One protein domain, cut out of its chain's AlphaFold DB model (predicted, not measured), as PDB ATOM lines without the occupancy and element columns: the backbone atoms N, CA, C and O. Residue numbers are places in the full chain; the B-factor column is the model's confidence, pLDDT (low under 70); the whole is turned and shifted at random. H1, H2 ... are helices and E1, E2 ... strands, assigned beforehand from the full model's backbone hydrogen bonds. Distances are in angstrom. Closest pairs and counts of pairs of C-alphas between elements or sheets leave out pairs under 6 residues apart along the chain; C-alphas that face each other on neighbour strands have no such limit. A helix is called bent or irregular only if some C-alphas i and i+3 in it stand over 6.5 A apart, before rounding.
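Overview. This is residues 128 to 194 of the 194 residues of an uncharacterized protein of Hypoxylon sp. CI-4A (UniProt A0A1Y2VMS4). A small, strongly twisted sheet of three antiparallel strands is joined to one long helix, H1, which only grazes the sheet with its first turns and then sticks out as an arm, residues 180 to 194 standing free. At the opposite end of the long axis lies a long loop, residues 150 to 162, between E2 and E3. The printed part has 67 residues with three named strands and one named helix, in the order E1, E2, E3, H1; the class is mixed, helices and strands, and the sheet's order is E1, E2, E3. The whole is loose, with a radius of gyration of the C-alphas of 14.8 A, and elongated, spanning 51 by 33 by 19 A.

Arrangement. E1, residues 129 to 137, is an edge strand and bends by 63 degrees at residue 133. E2, residues 143 to 149, is the inner strand and forms a hairpin with E1 over a tight link; the two are antiparallel at 157 degrees between their directions. N 133 and O 146 are 2.8 A apart and N 144 and O 136 are 2.9 A apart, both within hydrogen-bond range. E3, residues 163 to 166, is the other edge strand and forms a hairpin with E2 over a long link, antiparallel at 138 degrees. N 145 and O 165, 2.8 A apart, are within hydrogen-bond range. These strands form a meander, each strand the antiparallel neighbour of the one before. H1, residues 172 to 191, follows E3 over a tight link and is on the sheet, but only grazes it with residues 174 to 179. The closest C-alphas of E1 and H1 are those of Ile 132 and Trp 178, 6.3 A apart. In H1, 15 of 16 O i to N i+4 pairs are within hydrogen-bond range.

Along the chain. E1 begins at C-alpha 129, (-23.510, 18.096, -9.964), and is 20.0 A long from first to last C-alpha. E2 is 18.2 A long and E3 9.9 A. H1 runs from C-alpha 172 at (-29.224, 22.138, -1.150) to C-alpha 191 at (-37.094, 42.620, -21.385), 29.8 A, and is not bent.

Size, cuts and confidence. The two C-alphas farthest apart are those of Arg 155, in the long link, and Leu 194, the chain's last residue, at 50.9 A. Without the free stretch the body has 52 residues and spans 36 by 23 by 16 A. The printed part has no cut. The mean pLDDT of the printed part is 90.5; residue 187 and residues 189 to 194 are under 70.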
ATOM      1  N   ASP A 128     -20.028  15.081  -8.539       91.38
ATOM      2  CA  ASP A 128     -20.297  16.509  -8.624       91.38
ATOM      3  C   ASP A 128     -21.462  16.779  -9.585       91.38
ATOM      4  O   ASP A 128     -21.637  16.122 -10.618       91.38
ATOM      5  N   VAL A 129     -22.323  17.717  -9.195       94.25
ATOM      6  CA  VAL A 129     -23.510  18.096  -9.964       94.25
ATOM      7  C   VAL A 129     -23.120  19.205 -10.926       94.25
ATOM      8  O   VAL A 129     -22.826  20.317 -10.497       94.25
ATOM      9  N   ARG A 130     -23.192  18.929 -12.229       94.69
ATOM     10  CA  ARG A 130     -22.944  19.921 -13.278       94.69
ATOM     11  C   ARG A 130     -24.122  20.877 -13.431       94.69
ATOM     12  O   ARG A 130     -23.937  22.079 -13.603       94.69
ATOM     13  N   SER A 131     -25.341  20.343 -13.449       94.56
ATOM     14  CA  SER A 131     -26.555  21.144 -13.613       94.56
ATOM     15  C   SER A 131     -27.808  20.391 -13.171       94.56
ATOM     16  O   SER A 131     -27.835  19.166 -13.093       94.56
ATOM     17  N   ILE A 132     -28.878  21.141 -12.907       97.44
ATOM     18  CA  ILE A 132     -30.227  20.590 -12.745       97.44
ATOM     19  C   ILE A 132     -31.048  21.013 -13.966       97.44
ATOM     20  O   ILE A 132     -31.124  22.197 -14.302       97.44
ATOM     21  N   GLY A 133     -31.634  20.040 -14.660       96.25
ATOM     22  CA  GLY A 133     -32.417  20.260 -15.876       96.25
ATOM     23  C   GLY A 133     -33.907  20.458 -15.608       96.25
ATOM     24  O   GLY A 133     -34.542  21.297 -16.245       96.25
ATOM     25  N   ALA A 134     -34.465  19.708 -14.655       96.38
ATOM     26  CA  ALA A 134     -35.900  19.685 -14.377       96.38
ATOM     27  C   ALA A 134     -36.212  19.271 -12.930       96.38
ATOM     28  O   ALA A 134     -35.405  18.616 -12.274       96.38
ATOM     29  N   GLU A 135     -37.418  19.614 -12.472       97.50
ATOM     30  CA  GLU A 135     -38.035  19.138 -11.229       97.50
ATOM     31  C   GLU A 135     -39.334  18.407 -11.588       97.50
ATOM     32  O   GLU A 135     -40.127  18.904 -12.390       97.50
ATOM     33  N   ILE A 136     -39.566  17.245 -10.982       97.69
ATOM     34  CA  ILE A 136     -40.835  16.524 -11.059       97.69
ATOM     35  C   ILE A 136     -41.334  16.203  -9.652       97.69
ATOM     36  O   ILE A 136     -40.559  15.866  -8.755       97.69
ATOM     37  N   ARG A 137     -42.653  16.292  -9.469       98.06
ATOM     38  CA  ARG A 137     -43.340  15.819  -8.266       98.06
ATOM     39  C   ARG A 137     -44.002  14.487  -8.570       98.06
ATOM     40  O   ARG A 137     -44.855  14.406  -9.452       98.06
ATOM     41  N   CYS A 138     -43.577  13.452  -7.865       96.19
ATOM     42  CA  CYS A 138     -44.130  12.115  -7.980       96.19
ATOM     43  C   CYS A 138     -45.471  12.008  -7.226       96.19
ATOM     44  O   CYS A 138     -45.824  12.863  -6.411       96.19
ATOM     45  N   ALA A 139     -46.252  10.968  -7.532       95.94
ATOM     46  CA  ALA A 139     -47.592  10.770  -6.962       95.94
ATOM     47  C   ALA A 139     -47.582  10.505  -5.445       95.94
ATOM     48  O   ALA A 139     -48.569  10.762  -4.764       95.94
ATOM     49  N   ASP A 140     -46.457  10.020  -4.927       94.88
ATOM     50  CA  ASP A 140     -46.162   9.826  -3.506       94.88
ATOM     51  C   ASP A 140     -45.829  11.140  -2.768       94.88
ATOM     52  O   ASP A 140     -45.619  11.132  -1.559       94.88
ATOM     53  N   GLY A 141     -45.780  12.272  -3.480       96.50
ATOM     54  CA  GLY A 141     -45.379  13.570  -2.942       96.50
ATOM     55  C   GLY A 141     -43.867  13.803  -2.935       96.50
ATOM     56  O   GLY A 141     -43.433  14.894  -2.558       96.50
ATOM     57  N   THR A 142     -43.060  12.837  -3.381       97.38
ATOM     58  CA  THR A 142     -41.601  12.974  -3.437       97.38
ATOM     59  C   THR A 142     -41.192  13.879  -4.597       97.38
ATOM     60  O   THR A 142     -41.716  13.779  -5.709       97.38
ATOM     61  N   ILE A 143     -40.222  14.762  -4.354       97.69
ATOM     62  CA  ILE A 143     -39.617  15.600  -5.394       97.69
ATOM     63  C   ILE A 143     -38.367  14.910  -5.939       97.69
ATOM     64  O   ILE A 143     -37.490  14.484  -5.177       97.69
ATOM     65  N   ARG A 144     -38.271  14.826  -7.269       98.31
ATOM     66  CA  ARG A 144     -37.076  14.366  -7.980       98.31
ATOM     67  C   ARG A 144     -36.570  15.444  -8.924       98.31
ATOM     68  O   ARG A 144     -37.350  16.136  -9.576       98.31
ATOM     69  N   TYR A 145     -35.254  15.551  -9.013       98.12
ATOM     70  CA  TYR A 145     -34.563  16.465  -9.908       98.12
ATOM     71  C   TYR A 145     -33.839  15.672 -10.989       98.12
ATOM     72  O   TYR A 145     -33.238  14.639 -10.698       98.12
ATOM     73  N   LEU A 146     -33.890  16.153 -12.228       98.00
ATOM     74  CA  LEU A 146     -33.061  15.630 -13.308       98.00
ATOM     75  C   LEU A 146     -31.685  16.279 -13.198       98.00
ATOM     76  O   LEU A 146     -31.541  17.475 -13.465       98.00
ATOM     77  N   VAL A 147     -30.704  15.503 -12.755       97.81
ATOM     78  CA  VAL A 147     -29.342  15.954 -12.476       97.81
ATOM     79  C   VAL A 147     -28.445  15.574 -13.644       97.81
ATOM     80  O   VAL A 147     -28.345  14.396 -13.986       97.81
ATOM     81  N   GLY A 148     -27.791  16.577 -14.226       96.06
ATOM     82  CA  GLY A 148     -26.643  16.394 -15.099       96.06
ATOM     83  C   GLY A 148     -25.378  16.333 -14.254       96.06
ATOM     84  O   GLY A 148     -25.125  17.217 -13.429       96.06
ATOM     85  N   TRP A 149     -24.598  15.279 -14.440       95.56
ATOM     86  CA  TRP A 149     -23.408  15.005 -13.642       95.56
ATOM     87  C   TRP A 149     -22.155  15.607 -14.271       95.56
ATOM     88  O   TRP A 149     -22.067  15.803 -15.487       95.56
ATOM     89  N   GLU A 150     -21.182  15.919 -13.425       93.06
ATOM     90  CA  GLU A 150     -19.851  16.331 -13.844       93.06
ATOM     91  C   GLU A 150     -18.898  15.132 -13.917       93.06
ATOM     92  O   GLU A 150     -19.030  14.143 -13.193       93.06
ATOM     93  N   GLY A 151     -17.920  15.230 -14.816       91.50
ATOM     94  CA  GLY A 151     -16.894  14.214 -14.999       91.50
ATOM     95  C   GLY A 151     -17.295  13.072 -15.931       91.50
ATOM     96  O   GLY A 151     -18.264  13.133 -16.691       91.50
ATOM     97  N   VAL A 152     -16.468  12.035 -15.892       91.81
ATOM     98  CA  VAL A 152     -16.466  10.908 -16.824       91.81
ATOM     99  C   VAL A 152     -16.333   9.623 -16.006       91.81
ATOM    100  O   VAL A 152     -15.616   9.601 -15.005       91.81
ATOM    101  N   ASP A 153     -17.037   8.563 -16.393       89.44
ATOM    102  CA  ASP A 153     -16.860   7.233 -15.816       89.44
ATOM    103  C   ASP A 153     -15.454   6.723 -16.153       89.44
ATOM    104  O   ASP A 153     -15.088   6.569 -17.319       89.44
ATOM    105  N   THR A 154     -14.651   6.455 -15.123       89.12
ATOM    106  CA  THR A 154     -13.249   6.043 -15.267       89.12
ATOM    107  C   THR A 154     -13.092   4.696 -15.959       89.12
ATOM    108  O   THR A 154     -12.037   4.424 -16.524       89.12
ATOM    109  N   ARG A 155     -14.127   3.849 -15.936       90.69
ATOM    110  CA  ARG A 155     -14.095   2.536 -16.583       90.69
ATOM    111  C   ARG A 155     -14.400   2.619 -18.074       90.69
ATOM    112  O   ARG A 155     -13.820   1.871 -18.852       90.69
ATOM    113  N   THR A 156     -15.341   3.475 -18.464       93.44
ATOM    114  CA  THR A 156     -15.846   3.542 -19.845       93.44
ATOM    115  C   THR A 156     -15.320   4.740 -20.629       93.44
ATOM    116  O   THR A 156     -15.426   4.755 -21.853       93.44
ATOM    117  N   GLY A 157     -14.770   5.751 -19.954       94.12
ATOM    118  CA  GLY A 157     -14.368   7.014 -20.571       94.12
ATOM    119  C   GLY A 157     -15.552   7.856 -21.063       94.12
ATOM    120  O   GLY A 157     -15.349   8.815 -21.805       94.12
ATOM    121  N   GLN A 158     -16.785   7.521 -20.671       93.19
ATOM    122  CA  GLN A 158     -17.994   8.231 -21.092       93.19
ATOM    123  C   GLN A 158     -18.501   9.184 -20.013       93.19
ATOM    124  O   GLN A 158     -18.388   8.916 -18.819       93.19
ATOM    125  N   ALA A 159     -19.070  10.315 -20.433       93.19
ATOM    126  CA  ALA A 159     -19.736  11.225 -19.510       93.19
ATOM    127  C   ALA A 159     -20.893  10.513 -18.796       93.19
ATOM    128  O   ALA A 159     -21.612   9.712 -19.398       93.19
ATOM    129  N   TRP A 160     -21.081  10.832 -17.518       93.31
ATOM    130  CA  TRP A 160     -22.177  10.280 -16.730       93.31
ATOM    131  C   TRP A 160     -23.534  10.712 -17.312       93.31
ATOM    132  O   TRP A 160     -23.731  11.902 -17.573       93.31
ATOM    133  N   PRO A 161     -24.481   9.779 -17.520       95.06
ATOM    134  CA  PRO A 161     -25.784  10.110 -18.079       95.06
ATOM    135  C   PRO A 161     -26.658  10.849 -17.061       95.06
ATOM    136  O   PRO A 161     -26.676  10.511 -15.874       95.06
ATOM    137  N   ASP A 162     -27.443  11.813 -17.541       96.62
ATOM    138  CA  ASP A 162     -28.416  12.532 -16.719       96.62
ATOM    139  C   ASP A 162     -29.362  11.552 -16.009       96.62
ATOM    140  O   ASP A 162     -29.853  10.588 -16.600       96.62
ATOM    141  N   SER A 163     -29.622  11.786 -14.723       97.75
ATOM    142  CA  SER A 163     -30.383  10.854 -13.883       97.75
ATOM    143  C   SER A 163     -31.383  11.568 -12.981       97.75
ATOM    144  O   SER A 163     -31.149  12.686 -12.525       97.75
ATOM    145  N   TRP A 164     -32.505  10.906 -12.686       97.81
ATOM    146  CA  TRP A 164     -33.493  11.403 -11.728       97.81
ATOM    147  C   TRP A 164     -33.076  11.062 -10.298       97.81
ATOM    148  O   TRP A 164     -33.025   9.894  -9.919       97.81
ATOM    149  N   VAL A 165     -32.823  12.090  -9.495       97.62
ATOM    150  CA  VAL A 165     -32.328  11.969  -8.121       97.62
ATOM    151  C   VAL A 165     -33.335  12.582  -7.153       97.62
ATOM    152  O   VAL A 165     -33.917  13.632  -7.418       97.62
ATOM    153  N   GLU A 166     -33.568  11.924  -6.019       97.69
ATOM    154  CA  GLU A 166     -34.446  12.435  -4.960       97.69
ATOM    155  C   GLU A 166     -33.863  13.683  -4.291       97.69
ATOM    156  O   GLU A 166     -32.653  13.782  -4.106       97.69
ATOM    157  N   GLU A 167     -34.725  14.604  -3.852       96.94
ATOM    158  CA  GLU A 167     -34.322  15.873  -3.225       96.94
ATOM    159  C   GLU A 167     -33.281  15.714  -2.107       96.94
ATOM    160  O   GLU A 167     -32.321  16.477  -2.045       96.94
ATOM    161  N   LYS A 168     -33.427  14.697  -1.250       96.75
ATOM    162  CA  LYS A 168     -32.503  14.428  -0.134       96.75
ATOM    163  C   LYS A 168     -31.077  14.055  -0.572       96.75
ATOM    164  O   LYS A 168     -30.150  14.203   0.218       96.75
ATOM    165  N   ASN A 169     -30.916  13.571  -1.802       96.31
ATOM    166  CA  ASN A 169     -29.641  13.127  -2.368       96.31
ATOM    167  C   ASN A 169     -28.992  14.203  -3.252       96.31
ATOM    168  O   ASN A 169     -27.890  14.000  -3.755       96.31
ATOM    169  N   VAL A 170     -29.653  15.347  -3.442       95.75
ATOM    170  CA  VAL A 170     -29.106  16.494  -4.167       95.75
ATOM    171  C   VAL A 170     -28.676  17.554  -3.158       95.75
ATOM    172  O   VAL A 170     -29.349  17.805  -2.156       95.75
ATOM    173  N   SER A 171     -27.533  18.199  -3.399       94.50
ATOM    174  CA  SER A 171     -27.060  19.250  -2.500       94.50
ATOM    175  C   SER A 171     -28.037  20.437  -2.492       94.50
ATOM    176  O   SER A 171     -28.503  20.911  -3.531       94.50
ATOM    177  N   LYS A 172     -28.335  20.969  -1.298       95.31
ATOM    178  CA  LYS A 172     -29.224  22.138  -1.150       95.31
ATOM    179  C   LYS A 172     -28.704  23.364  -1.908       95.31
ATOM    180  O   LYS A 172     -29.503  24.164  -2.389       95.31
ATOM    181  N   ALA A 173     -27.380  23.496  -2.017       93.00
ATOM    182  CA  ALA A 173     -26.729  24.567  -2.761       93.00
ATOM    183  C   ALA A 173     -27.070  24.502  -4.258       93.00
ATOM    184  O   ALA A 173     -27.541  25.499  -4.803       93.00
ATOM    185  N   ALA A 174     -26.944  23.324  -4.883       93.81
ATOM    186  CA  ALA A 174     -27.275  23.135  -6.296       93.81
ATOM    187  C   ALA A 174     -28.759  23.420  -6.581       93.81
ATOM    188  O   ALA A 174     -29.091  24.117  -7.539       93.81
ATOM    189  N   ILE A 175     -29.664  22.955  -5.708       95.50
ATOM    190  CA  ILE A 175     -31.104  23.245  -5.828       95.50
ATOM    191  C   ILE A 175     -31.363  24.756  -5.757       95.50
ATOM    192  O   ILE A 175     -32.155  25.292  -6.534       95.50
ATOM    193  N   HIS A 176     -30.720  25.454  -4.820       95.88
ATOM    194  CA  HIS A 176     -30.903  26.891  -4.636       95.88
ATOM    195  C   HIS A 176     -30.391  27.697  -5.835       95.88
ATOM    196  O   HIS A 176     -31.098  28.576  -6.334       95.88
ATOM    197  N   GLU A 177     -29.197  27.374  -6.329       93.94
ATOM    198  CA  GLU A 177     -28.621  27.992  -7.522       93.94
ATOM    199  C   GLU A 177     -29.528  27.797  -8.740       93.94
ATOM    200  O   GLU A 177     -29.894  28.765  -9.414       93.94
ATOM    201  N   TRP A 178     -29.987  26.566  -8.968       94.81
ATOM    202  CA  TRP A 178     -30.899  26.259 -10.060       94.81
ATOM    203  C   TRP A 178     -32.212  27.044  -9.958       94.81
ATOM    204  O   TRP A 178     -32.615  27.693 -10.926       94.81
ATOM    205  N   LYS A 179     -32.850  27.081  -8.781       94.69
ATOM    206  CA  LYS A 179     -34.078  27.865  -8.556       94.69
ATOM    207  C   LYS A 179     -33.868  29.356  -8.821       94.69
ATOM    208  O   LYS A 179     -34.759  30.012  -9.362       94.69
ATOM    209  N   ASN A 180     -32.701  29.899  -8.486       92.12
ATOM    210  CA  ASN A 180     -32.369  31.289  -8.790       92.12
ATOM    211  C   ASN A 180     -32.155  31.511 -10.292       92.12
ATOM    212  O   ASN A 180     -32.621  32.520 -10.821       92.12
ATOM    213  N   SER A 181     -31.562  30.546 -10.998       89.56
ATOM    214  CA  SER A 181     -31.404  30.599 -12.457       89.56
ATOM    215  C   SER A 181     -32.743  30.629 -13.213       89.56
ATOM    216  O   SER A 181     -32.842  31.224 -14.286       89.56
ATOM    217  N   LEU A 182     -33.804  30.030 -12.658       89.44
ATOM    218  CA  LEU A 182     -35.148  30.092 -13.242       89.44
ATOM    219  C   LEU A 182     -35.756  31.493 -13.123       89.44
ATOM    220  O   LEU A 182     -36.358  31.989 -14.075       89.44
ATOM    221  N   LYS A 183     -35.563  32.150 -11.973       88.62
ATOM    222  CA  LYS A 183     -36.062  33.513 -11.730       88.62
ATOM    223  C   LYS A 183     -35.407  34.521 -12.669       88.62
ATOM    224  O   LYS A 183     -36.092  35.359 -13.249       88.62
ATOM    225  N   THR A 184     -34.092  34.419 -12.858       86.88
ATOM    226  CA  THR A 184     -33.353  35.327 -13.748       86.88
ATOM    227  C   THR A 184     -33.740  35.126 -15.212       86.88
ATOM    228  O   THR A 184     -33.930  36.105 -15.934       86.88
ATOM    229  N   LYS A 185     -33.948  33.877 -15.652       80.06
ATOM    230  CA  LYS A 185     -34.423  33.572 -17.012       80.06
ATOM    231  C   LYS A 185     -35.833  34.101 -17.292       80.06
ATOM    232  O   LYS A 185     -36.096  34.505 -18.422       80.06
ATOM    233  N   ALA A 186     -36.722  34.115 -16.298       76.62
ATOM    234  CA  ALA A 186     -38.062  34.681 -16.454       76.62
ATOM    235  C   ALA A 186     -38.011  36.198 -16.712       76.62
ATOM    236  O   ALA A 186     -38.592  36.665 -17.688       76.62
ATOM    237  N   GLY A 187     -37.231  36.943 -15.921       68.62
ATOM    238  CA  GLY A 187     -37.087  38.396 -16.098       68.62
ATOM    239  C   GLY A 187     -36.342  38.805 -17.376       68.62
ATOM    240  O   GLY A 187     -36.637  39.844 -17.962       68.62
ATOM    241  N   ALA A 188     -35.405  37.982 -17.859       72.75
ATOM    242  CA  ALA A 188     -34.686  38.254 -19.107       72.75
ATOM    243  C   ALA A 188     -35.585  38.141 -20.353       72.75
ATOM    244  O   ALA A 188     -35.418  38.905 -21.302       72.75
ATOM    245  N   LYS A 189     -36.557  37.218 -20.353       66.12
ATOM    246  CA  LYS A 189     -37.505  37.062 -21.470       66.12
ATOM    247  C   LYS A 189     -38.498  38.216 -21.579       66.12
ATOM    248  O   LYS A 189     -38.938  38.516 -22.683       66.12
ATOM    249  N   GLU A 190     -38.837  38.854 -20.465       66.06
ATOM    250  CA  GLU A 190     -39.760  39.993 -20.448       66.06
ATOM    251  C   GLU A 190     -39.124  41.250 -21.058       66.06
ATOM    252  O   GLU A 190     -39.763  41.949 -21.836       66.06
ATOM    253  N   LYS A 191     -37.827  41.480 -20.811       61.25
ATOM    254  CA  LYS A 191     -37.094  42.620 -21.385       61.25
ATOM    255  C   LYS A 191     -36.760  42.487 -22.870       61.25
ATOM    256  O   LYS A 191     -36.531  43.498 -23.512       61.25
ATOM    257  N   ALA A 192     -36.719  41.270 -23.409       64.81
ATOM    258  CA  ALA A 192     -36.441  41.031 -24.828       64.81
ATOM    259  C   ALA A 192     -37.687  41.148 -25.729       64.81
ATOM    260  O   ALA A 192     -37.595  40.908 -26.930       64.81
ATOM    261  N   LYS A 193     -38.859  41.441 -25.147       57.84
ATOM    262  CA  LYS A 193     -40.137  41.585 -25.861       57.84
ATOM    263  C   LYS A 193     -40.647  43.036 -25.902       57.84
ATOM    264  O   LYS A 193     -41.725  43.270 -26.445       57.84
ATOM    265  N   LEU A 194     -39.896  43.968 -25.314       50.22
ATOM    266  CA  LEU A 194     -40.043  45.415 -25.484       50.22
ATOM    267  C   LEU A 194     -39.074  45.890 -26.566       50.22
ATOM    268  O   LEU A 194     -39.479  46.791 -27.326       50.22
TER     269      LEU A 194